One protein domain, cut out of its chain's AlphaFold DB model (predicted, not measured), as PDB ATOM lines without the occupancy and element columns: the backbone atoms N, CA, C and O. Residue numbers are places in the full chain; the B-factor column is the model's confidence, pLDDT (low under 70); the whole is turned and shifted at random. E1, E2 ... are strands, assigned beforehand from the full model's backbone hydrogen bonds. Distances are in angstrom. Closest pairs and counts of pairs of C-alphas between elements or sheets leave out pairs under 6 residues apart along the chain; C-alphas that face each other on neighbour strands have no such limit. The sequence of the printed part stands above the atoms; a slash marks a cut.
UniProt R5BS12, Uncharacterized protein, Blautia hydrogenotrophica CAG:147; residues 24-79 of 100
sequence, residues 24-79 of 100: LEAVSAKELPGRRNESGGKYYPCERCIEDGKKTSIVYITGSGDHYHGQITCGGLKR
ATOM      1  N   LEU A  24     195.928 236.342 286.778       82.88
ATOM      2  CA  LEU A  24     194.543 236.451 287.202       82.88
ATOM      3  C   LEU A  24     194.014 237.835 286.905       82.88
ATOM      4  O   LEU A  24     194.620 238.830 287.297       82.88
ATOM      5  N   GLU A  25     192.850 237.876 286.278       89.69
ATOM      6  CA  GLU A  25     192.154 239.115 285.986       89.69
ATOM      7  C   GLU A  25     190.788 239.104 286.656       89.69
ATOM      8  O   GLU A  25     190.008 238.166 286.491       89.69
ATOM      9  N   ALA A  26     190.511 240.158 287.419       91.69
ATOM     10  CA  ALA A  26     189.185 240.440 287.937       91.69
ATOM     11  C   ALA A  26     188.430 241.258 286.885       91.69
ATOM     12  O   ALA A  26     188.848 242.359 286.536       91.69
ATOM     13  N   VAL A  27     187.337 240.710 286.367       93.06
ATOM     14  CA  VAL A  27     186.547 241.315 285.292       93.06
ATOM     15  C   VAL A  27     185.104 241.457 285.745       93.06
ATOM     16  O   VAL A  27     184.573 240.599 286.450       93.06
ATOM     17  N   SER A  28     184.446 242.539 285.336       93.19
ATOM     18  CA  SER A  28     183.010 242.682 285.551       93.19
ATOM     19  C   SER A  28     182.254 241.578 284.814       93.19
ATOM     20  O   SER A  28     182.498 241.326 283.632       93.19
ATOM     21  N   ALA A  29     181.266 240.958 285.462       89.62
ATOM     22  CA  ALA A  29     180.434 239.948 284.800       89.62
ATOM     23  C   ALA A  29     179.710 240.491 283.551       89.62
ATOM     24  O   ALA A  29     179.359 239.723 282.659       89.62
ATOM     25  N   LYS A  30     179.529 241.817 283.449       91.00
ATOM     26  CA  LYS A  30     178.969 242.478 282.259       91.00
ATOM     27  C   LYS A  30     179.931 242.502 281.068       91.00
ATOM     28  O   LYS A  30     179.481 242.485 279.930       91.00
ATOM     29  N   GLU A  31     181.236 242.561 281.322       92.56
ATOM     30  CA  GLU A  31     182.275 242.639 280.286       92.56
ATOM     31  C   GLU A  31     182.727 241.252 279.824       92.56
ATOM     32  O   GLU A  31     183.190 241.093 278.695       92.56
ATOM     33  N   LEU A  32     182.556 240.236 280.679       92.69
ATOM     34  CA  LEU A  32     182.951 238.851 280.423       92.69
ATOM     35  C   LEU A  32     182.512 238.311 279.041       92.69
ATOM     36  O   LEU A  32     183.355 237.707 278.376       92.69
ATOM     37  N   PRO A  33     181.277 238.547 278.537       92.69
ATOM     38  CA  PRO A  33     180.866 238.065 277.212       92.69
ATOM     39  C   PRO A  33     181.735 238.582 276.052       92.69
ATOM     40  O   PRO A  33     181.837 237.920 275.014       92.69
ATOM     41  N   GLY A  34     182.374 239.746 276.221       94.25
ATOM     42  CA  GLY A  34     183.305 240.342 275.259       94.25
ATOM     43  C   GLY A  34     184.756 239.874 275.413       94.25
ATOM     44  O   GLY A  34     185.554 240.068 274.500       94.25
ATOM     45  N   ARG A  35     185.116 239.227 276.527       94.50
ATOM     46  CA  ARG A  35     186.482 238.742 276.777       94.50
ATOM     47  C   ARG A  35     186.742 237.419 276.067       94.50
ATOM     48  O   ARG A  35     185.840 236.594 275.909       94.50
ATOM     49  N   ARG A  36     187.992 237.201 275.669       95.06
ATOM     50  CA  ARG A  36     188.477 235.939 275.106       95.06
ATOM     51  C   ARG A  36     189.757 235.517 275.803       95.06
ATOM     52  O   ARG A  36     190.509 236.377 276.257       95.06
ATOM     53  N   ASN A  37     189.964 234.210 275.885       90.75
ATOM     54  CA  ASN A  37     191.221 233.645 276.359       90.75
ATOM     55  C   ASN A  37     192.317 233.763 275.280       90.75
ATOM     56  O   ASN A  37     192.050 234.172 274.151       90.75
ATOM     57  N   GLU A  38     193.552 233.395 275.616       86.94
ATOM     58  CA  GLU A  38     194.723 233.462 274.725       86.94
ATOM     59  C   GLU A  38     194.556 232.622 273.447       86.94
ATOM     60  O   GLU A  38     195.185 232.907 272.433       86.94
ATOM     61  N   SER A  39     193.685 231.607 273.471       87.19
ATOM     62  CA  SER A  39     193.334 230.783 272.303       87.19
ATOM     63  C   SER A  39     192.139 231.328 271.503       87.19
ATOM     64  O   SER A  39     191.692 230.688 270.556       87.19
ATOM     65  N   GLY A  40     191.582 232.484 271.880       92.12
ATOM     66  CA  GLY A  40     190.404 233.087 271.243       92.12
ATOM     67  C   GLY A  40     189.056 232.492 271.678       92.12
ATOM     68  O   GLY A  40     188.018 232.851 271.120       92.12
ATOM     69  N   GLY A  41     189.042 231.607 272.675       93.50
ATOM     70  CA  GLY A  41     187.846 230.969 273.227       93.50
ATOM     71  C   GLY A  41     187.058 231.858 274.194       93.50
ATOM     72  O   GLY A  41     187.572 232.839 274.736       93.50
ATOM     73  N   LYS A  42     185.781 231.515 274.405       95.50
ATOM     74  CA  LYS A  42     184.908 232.133 275.420       95.50
ATOM     75  C   LYS A  42     185.171 231.535 276.805       95.50
ATOM     76  O   LYS A  42     185.743 230.456 276.909       95.50
ATOM     77  N   TYR A  43     184.698 232.232 277.836       93.75
ATOM     78  CA  TYR A  43     184.738 231.761 279.218       93.75
ATOM     79  C   TYR A  43     183.410 231.126 279.644       93.75
ATOM     80  O   TYR A  43     182.349 231.707 279.413       93.75
ATOM     81  N   TYR A  44     183.484 229.983 280.319       93.38
ATOM     82  CA  TYR A  44     182.357 229.212 280.843       93.38
ATOM     83  C   TYR A  44     182.312 229.249 282.379       93.38
ATOM     84  O   TYR A  44     183.347 229.438 283.022       93.38
ATOM     85  N   PRO A  45     181.133 229.112 283.004       93.12
ATOM     86  CA  PRO A  45     181.030 229.105 284.460       93.12
ATOM     87  C   PRO A  45     181.810 227.941 285.060       93.12
ATOM     88  O   PRO A  45     181.635 226.796 284.659       93.12
ATOM     89  N   CYS A  46     182.646 228.210 286.060       91.75
ATOM     90  CA  CYS A  46     183.277 227.138 286.816       91.75
ATOM     91  C   CYS A  46     182.242 226.372 287.652       91.75
ATOM     92  O   CYS A  46     181.729 226.906 288.636       91.75
ATOM     93  N   GLU A  47     182.070 225.086 287.349       90.19
ATOM     94  CA  GLU A  47     181.153 224.149 288.025       90.19
ATOM     95  C   GLU A  47     181.336 224.057 289.552       90.19
ATOM     96  O   GLU A  47     180.446 223.622 290.272       90.19
ATOM     97  N   ARG A  48     182.509 224.447 290.072       88.81
ATOM     98  CA  ARG A  48     182.846 224.336 291.503       88.81
ATOM     99  C   ARG A  48     182.531 225.582 292.321       88.81
ATOM    100  O   ARG A  48     182.478 225.497 293.541       88.81
ATOM    101  N   CYS A  49     182.472 226.754 291.691       89.56
ATOM    102  CA  CYS A  49     182.369 228.027 292.421       89.56
ATOM    103  C   CYS A  49     181.360 229.013 291.837       89.56
ATOM    104  O   CYS A  49     181.155 230.078 292.422       89.56
ATOM    105  N   ILE A  50     180.753 228.677 290.702       89.00
ATOM    106  CA  ILE A  50     179.622 229.390 290.132       89.00
ATOM    107  C   ILE A  50     178.398 228.498 290.317       89.00
ATOM    108  O   ILE A  50     178.332 227.409 289.762       89.00
ATOM    109  N   GLU A  51     177.454 228.965 291.130       83.38
ATOM    110  CA  GLU A  51     176.134 228.351 291.287       83.38
ATOM    111  C   GLU A  51     175.162 228.996 290.294       83.38
ATOM    112  O   GLU A  51     175.181 230.221 290.109       83.38
ATOM    113  N   ASP A  52     174.288 228.190 289.694       70.00
ATOM    114  CA  ASP A  52     173.253 228.682 288.786       70.00
ATOM    115  C   ASP A  52     172.366 229.735 289.470       70.00
ATOM    116  O   ASP A  52     171.896 229.573 290.594       70.00
ATOM    117  N   GLY A  53     172.157 230.864 288.785       62.22
ATOM    118  CA  GLY A  53     171.331 231.976 289.269       62.22
ATOM    119  C   GLY A  53     172.035 232.978 290.195       62.22
ATOM    120  O   GLY A  53     171.481 234.051 290.456       62.22
ATOM    121  N   LYS A  54     173.268 232.714 290.646       67.88
ATOM    122  CA  LYS A  54     174.015 233.644 291.507       67.88
ATOM    123  C   LYS A  54     174.710 234.720 290.676       67.88
ATOM    124  O   LYS A  54     175.682 234.466 289.967       67.88
ATOM    125  N   LYS A  55     174.230 235.963 290.772       66.25
ATOM    126  CA  LYS A  55     174.864 237.108 290.102       66.25
ATOM    127  C   LYS A  55     176.100 237.547 290.883       66.25
ATOM    128  O   LYS A  55     175.981 238.115 291.964       66.25
ATOM    129  N   THR A  56     177.284 237.313 290.328       78.25
ATOM    130  CA  THR A  56     178.531 237.896 290.838       78.25
ATOM    131  C   THR A  56     178.856 239.158 290.047       78.25
ATOM    132  O   THR A  56     178.858 239.131 288.821       78.25
ATOM    133  N   SER A  57     179.123 240.275 290.725       85.94
ATOM    134  CA  SER A  57     179.480 241.534 290.049       85.94
ATOM    135  C   SER A  57     180.856 241.458 289.382       85.94
ATOM    136  O   SER A  57     181.058 242.023 288.310       85.94
ATOM    137  N   ILE A  58     181.785 240.740 290.017       91.69
ATOM    138  CA  ILE A  58     183.166 240.544 289.573       91.69
ATOM    139  C   ILE A  58     183.433 239.047 289.500       91.69
ATOM    140  O   ILE A  58     183.121 238.313 290.432       91.69
ATOM    141  N   VAL A  59     184.035 238.604 288.406       93.44
ATOM    142  CA  VAL A  59     184.499 237.233 288.208       93.44
ATOM    143  C   VAL A  59     185.996 237.232 287.948       93.44
ATOM    144  O   VAL A  59     186.566 238.224 287.495       93.44
ATOM    145  N   TYR A  60     186.636 236.108 288.226       91.81
ATOM    146  CA  TYR A  60     188.060 235.912 288.019       91.81
ATOM    147  C   TYR A  60     188.281 234.992 286.828       91.81
ATOM    148  O   TYR A  60     187.731 233.892 286.780       91.81
ATOM    149  N   ILE A  61     189.097 235.435 285.881       91.12
ATOM    150  CA  ILE A  61     189.493 234.660 284.704       91.12
ATOM    151  C   ILE A  61     191.009 234.552 284.627       91.12
ATOM    152  O   ILE A  61     191.748 235.281 285.294       91.12
ATOM    153  N   THR A  62     191.469 233.630 283.790       89.00
ATOM    154  CA  THR A  62     192.883 233.465 283.459       89.00
ATOM    155  C   THR A  62     193.032 233.487 281.943       89.00
ATOM    156  O   THR A  62     192.147 233.011 281.232       89.00
ATOM    157  N   GLY A  63     194.140 234.028 281.431       85.88
ATOM    158  CA  GLY A  63     194.384 234.078 279.982       85.88
ATOM    159  C   GLY A  63     194.473 232.689 279.339       85.88
ATOM    160  O   GLY A  63     193.995 232.489 278.231       85.88
ATOM    161  N   SER A  64     195.005 231.703 280.059       82.06
ATOM    162  CA  SER A  64     195.191 230.331 279.557       82.06
ATOM    163  C   SER A  64     194.054 229.366 279.905       82.06
ATOM    164  O   SER A  64     194.081 228.221 279.462       82.06
ATOM    165  N   GLY A  65     193.082 229.795 280.711       86.25
ATOM    166  CA  GLY A  65     191.891 229.017 281.038       86.25
ATOM    167  C   GLY A  65     190.700 229.400 280.168       86.25
ATOM    168  O   GLY A  65     190.690 230.410 279.470       86.25
ATOM    169  N   ASP A  66     189.663 228.588 280.238       91.31
ATOM    170  CA  ASP A  66     188.381 228.755 279.553       91.31
ATOM    171  C   ASP A  66     187.211 228.854 280.540       91.31
ATOM    172  O   ASP A  66     186.063 228.948 280.124       91.31
ATOM    173  N   HIS A  67     187.484 228.883 281.846       92.31
ATOM    174  CA  HIS A  67     186.471 229.046 282.884       92.31
ATOM    175  C   HIS A  67     186.627 230.374 283.630       92.31
ATOM    176  O   HIS A  67     187.739 230.872 283.830       92.31
ATOM    177  N   TYR A  68     185.501 230.944 284.059       93.06
ATOM    178  CA  TYR A  68     185.455 232.056 285.002       93.06
ATOM    179  C   TYR A  68     185.023 231.577 286.384       93.06
ATOM    180  O   TYR A  68     184.242 230.637 286.539       93.06
ATOM    181  N   HIS A  69     185.527 232.251 287.409       92.62
ATOM    182  CA  HIS A  69     185.390 231.837 288.795       92.62
ATOM    183  C   HIS A  69     184.781 232.951 289.640       92.62
ATOM    184  O   HIS A  69     185.117 234.120 289.473       92.62
ATOM    185  N   GLY A  70     183.917 232.598 290.590       90.56
ATOM    186  CA  GLY A  70     183.333 233.558 291.534       90.56
ATOM    187  C   GLY A  70     184.241 233.863 292.729       90.56
ATOM    188  O   GLY A  70     183.979 234.789 293.487       90.56
ATOM    189  N   GLN A  71     185.306 233.077 292.918       87.56
ATOM    190  CA  GLN A  71     186.209 233.166 294.066       87.56
ATOM    191  C   GLN A  71     187.668 233.041 293.618       87.56
ATOM    192  O   GLN A  71     188.029 232.082 292.934       87.56
ATOM    193  N   ILE A  72     188.530 233.949 294.086       83.31
ATOM    194  CA  ILE A  72     189.983 233.904 293.836       83.31
ATOM    195  C   ILE A  72     190.665 232.678 294.470       83.31
ATOM    196  O   ILE A  72     191.770 232.292 294.101       83.31
ATOM    197  N   THR A  73     190.012 232.039 295.439       81.31
ATOM    198  CA  THR A  73     190.506 230.842 296.127       81.31
ATOM    199  C   THR A  73     190.035 229.538 295.485       81.31
ATOM    200  O   THR A  73     190.432 228.473 295.962       81.31
ATOM    201  N   CYS A  74     189.236 229.593 294.409       85.75
ATOM    202  CA  CYS A  74     188.711 228.404 293.742       85.75
ATOM    203  C   CYS A  74     189.844 227.452 293.324       85.75
ATOM    204  O   CYS A  74     190.801 227.849 292.660       85.75
ATOM    205  N   GLY A  75     189.719 226.165 293.660       77.81
ATOM    206  CA  GLY A  75     190.706 225.155 293.270       77.81
ATOM    207  C   GLY A  75     190.869 225.008 291.751       77.81
ATOM    208  O   GLY A  75     191.953 224.675 291.297       77.81
ATOM    209  N   GLY A  76     189.831 225.315 290.961       78.62
ATOM    210  CA  GLY A  76     189.912 225.313 289.492       78.62
ATOM    211  C   GLY A  76     190.729 226.467 288.899       78.62
ATOM    212  O   GLY A  76     191.134 226.391 287.749       78.62
ATOM    213  N   LEU A  77     190.985 227.510 289.689       77.50
ATOM    214  CA  LEU A  77     191.713 228.710 289.280       77.50
ATOM    215  C   LEU A  77     193.219 228.605 289.587       77.50
ATOM    216  O   LEU A  77     194.044 229.319 289.015       77.50
ATOM    217  N   LYS A  78     193.604 227.680 290.473       66.06
ATOM    218  CA  LYS A  78     195.001 227.413 290.815       66.06
ATOM    219  C   LYS A  78     195.602 226.429 289.809       66.06
ATOM    220  O   LYS A  78     195.197 225.274 289.757       66.06
ATOM    221  N   ARG A  79     196.663 226.834 289.097       67.00
ATOM    222  CA  ARG A  79     197.674 225.856 288.663       67.00
ATOM    223  C   ARG A  79     198.334 225.332 289.934       67.00
ATOM    224  O   ARG A  79     198.978 226.108 290.641       67.00
TER     225      ARG A  79
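This is residues 24 to 79 of the 100 residues of an uncharacterized protein of Blautia hydrogenotrophica CAG:147 (UniProt R5BS12). What is the main picture? There is little regular structure: a small hairpin of two antiparallel strands, E1 and E2, forms one side of a loop-built body, and residues 29 to 57 make a wide loop between them. A short parallel pairing of residues 44 to 45 with 67 to 68 ties that loop to the stretch after E2. What are the figures? The printed part has 56 residues, no named helix and 10 residues in E1, then E2: all strand, compact, with a radius of gyration of the C-alphas of 10.1 A and spans of 26 by 25 by 16 A.

Where is E1? It is residues 24 to 28, 13.2 A long, from C-alpha 24 at (194.543, 236.451, 287.202). Where is E2? It is residues 58 to 62, 13.5 A long, ending with C-alpha 62 at (192.883, 233.465, 283.459).

How do the strands run? They are antiparallel, at 144 degrees between directions. Which backbone atoms pair? N 27 and O 59 are within hydrogen-bond range at 2.8 A.

How large is it? The farthest C-alphas, of Ser 39 and Gly 53, are 27.8 A apart. Is anything cut, long or uncertain? The printed part has no cut, the link E1 to E2 is long, and pLDDT is under 70 at residues 53 to 55 and 78 to 79.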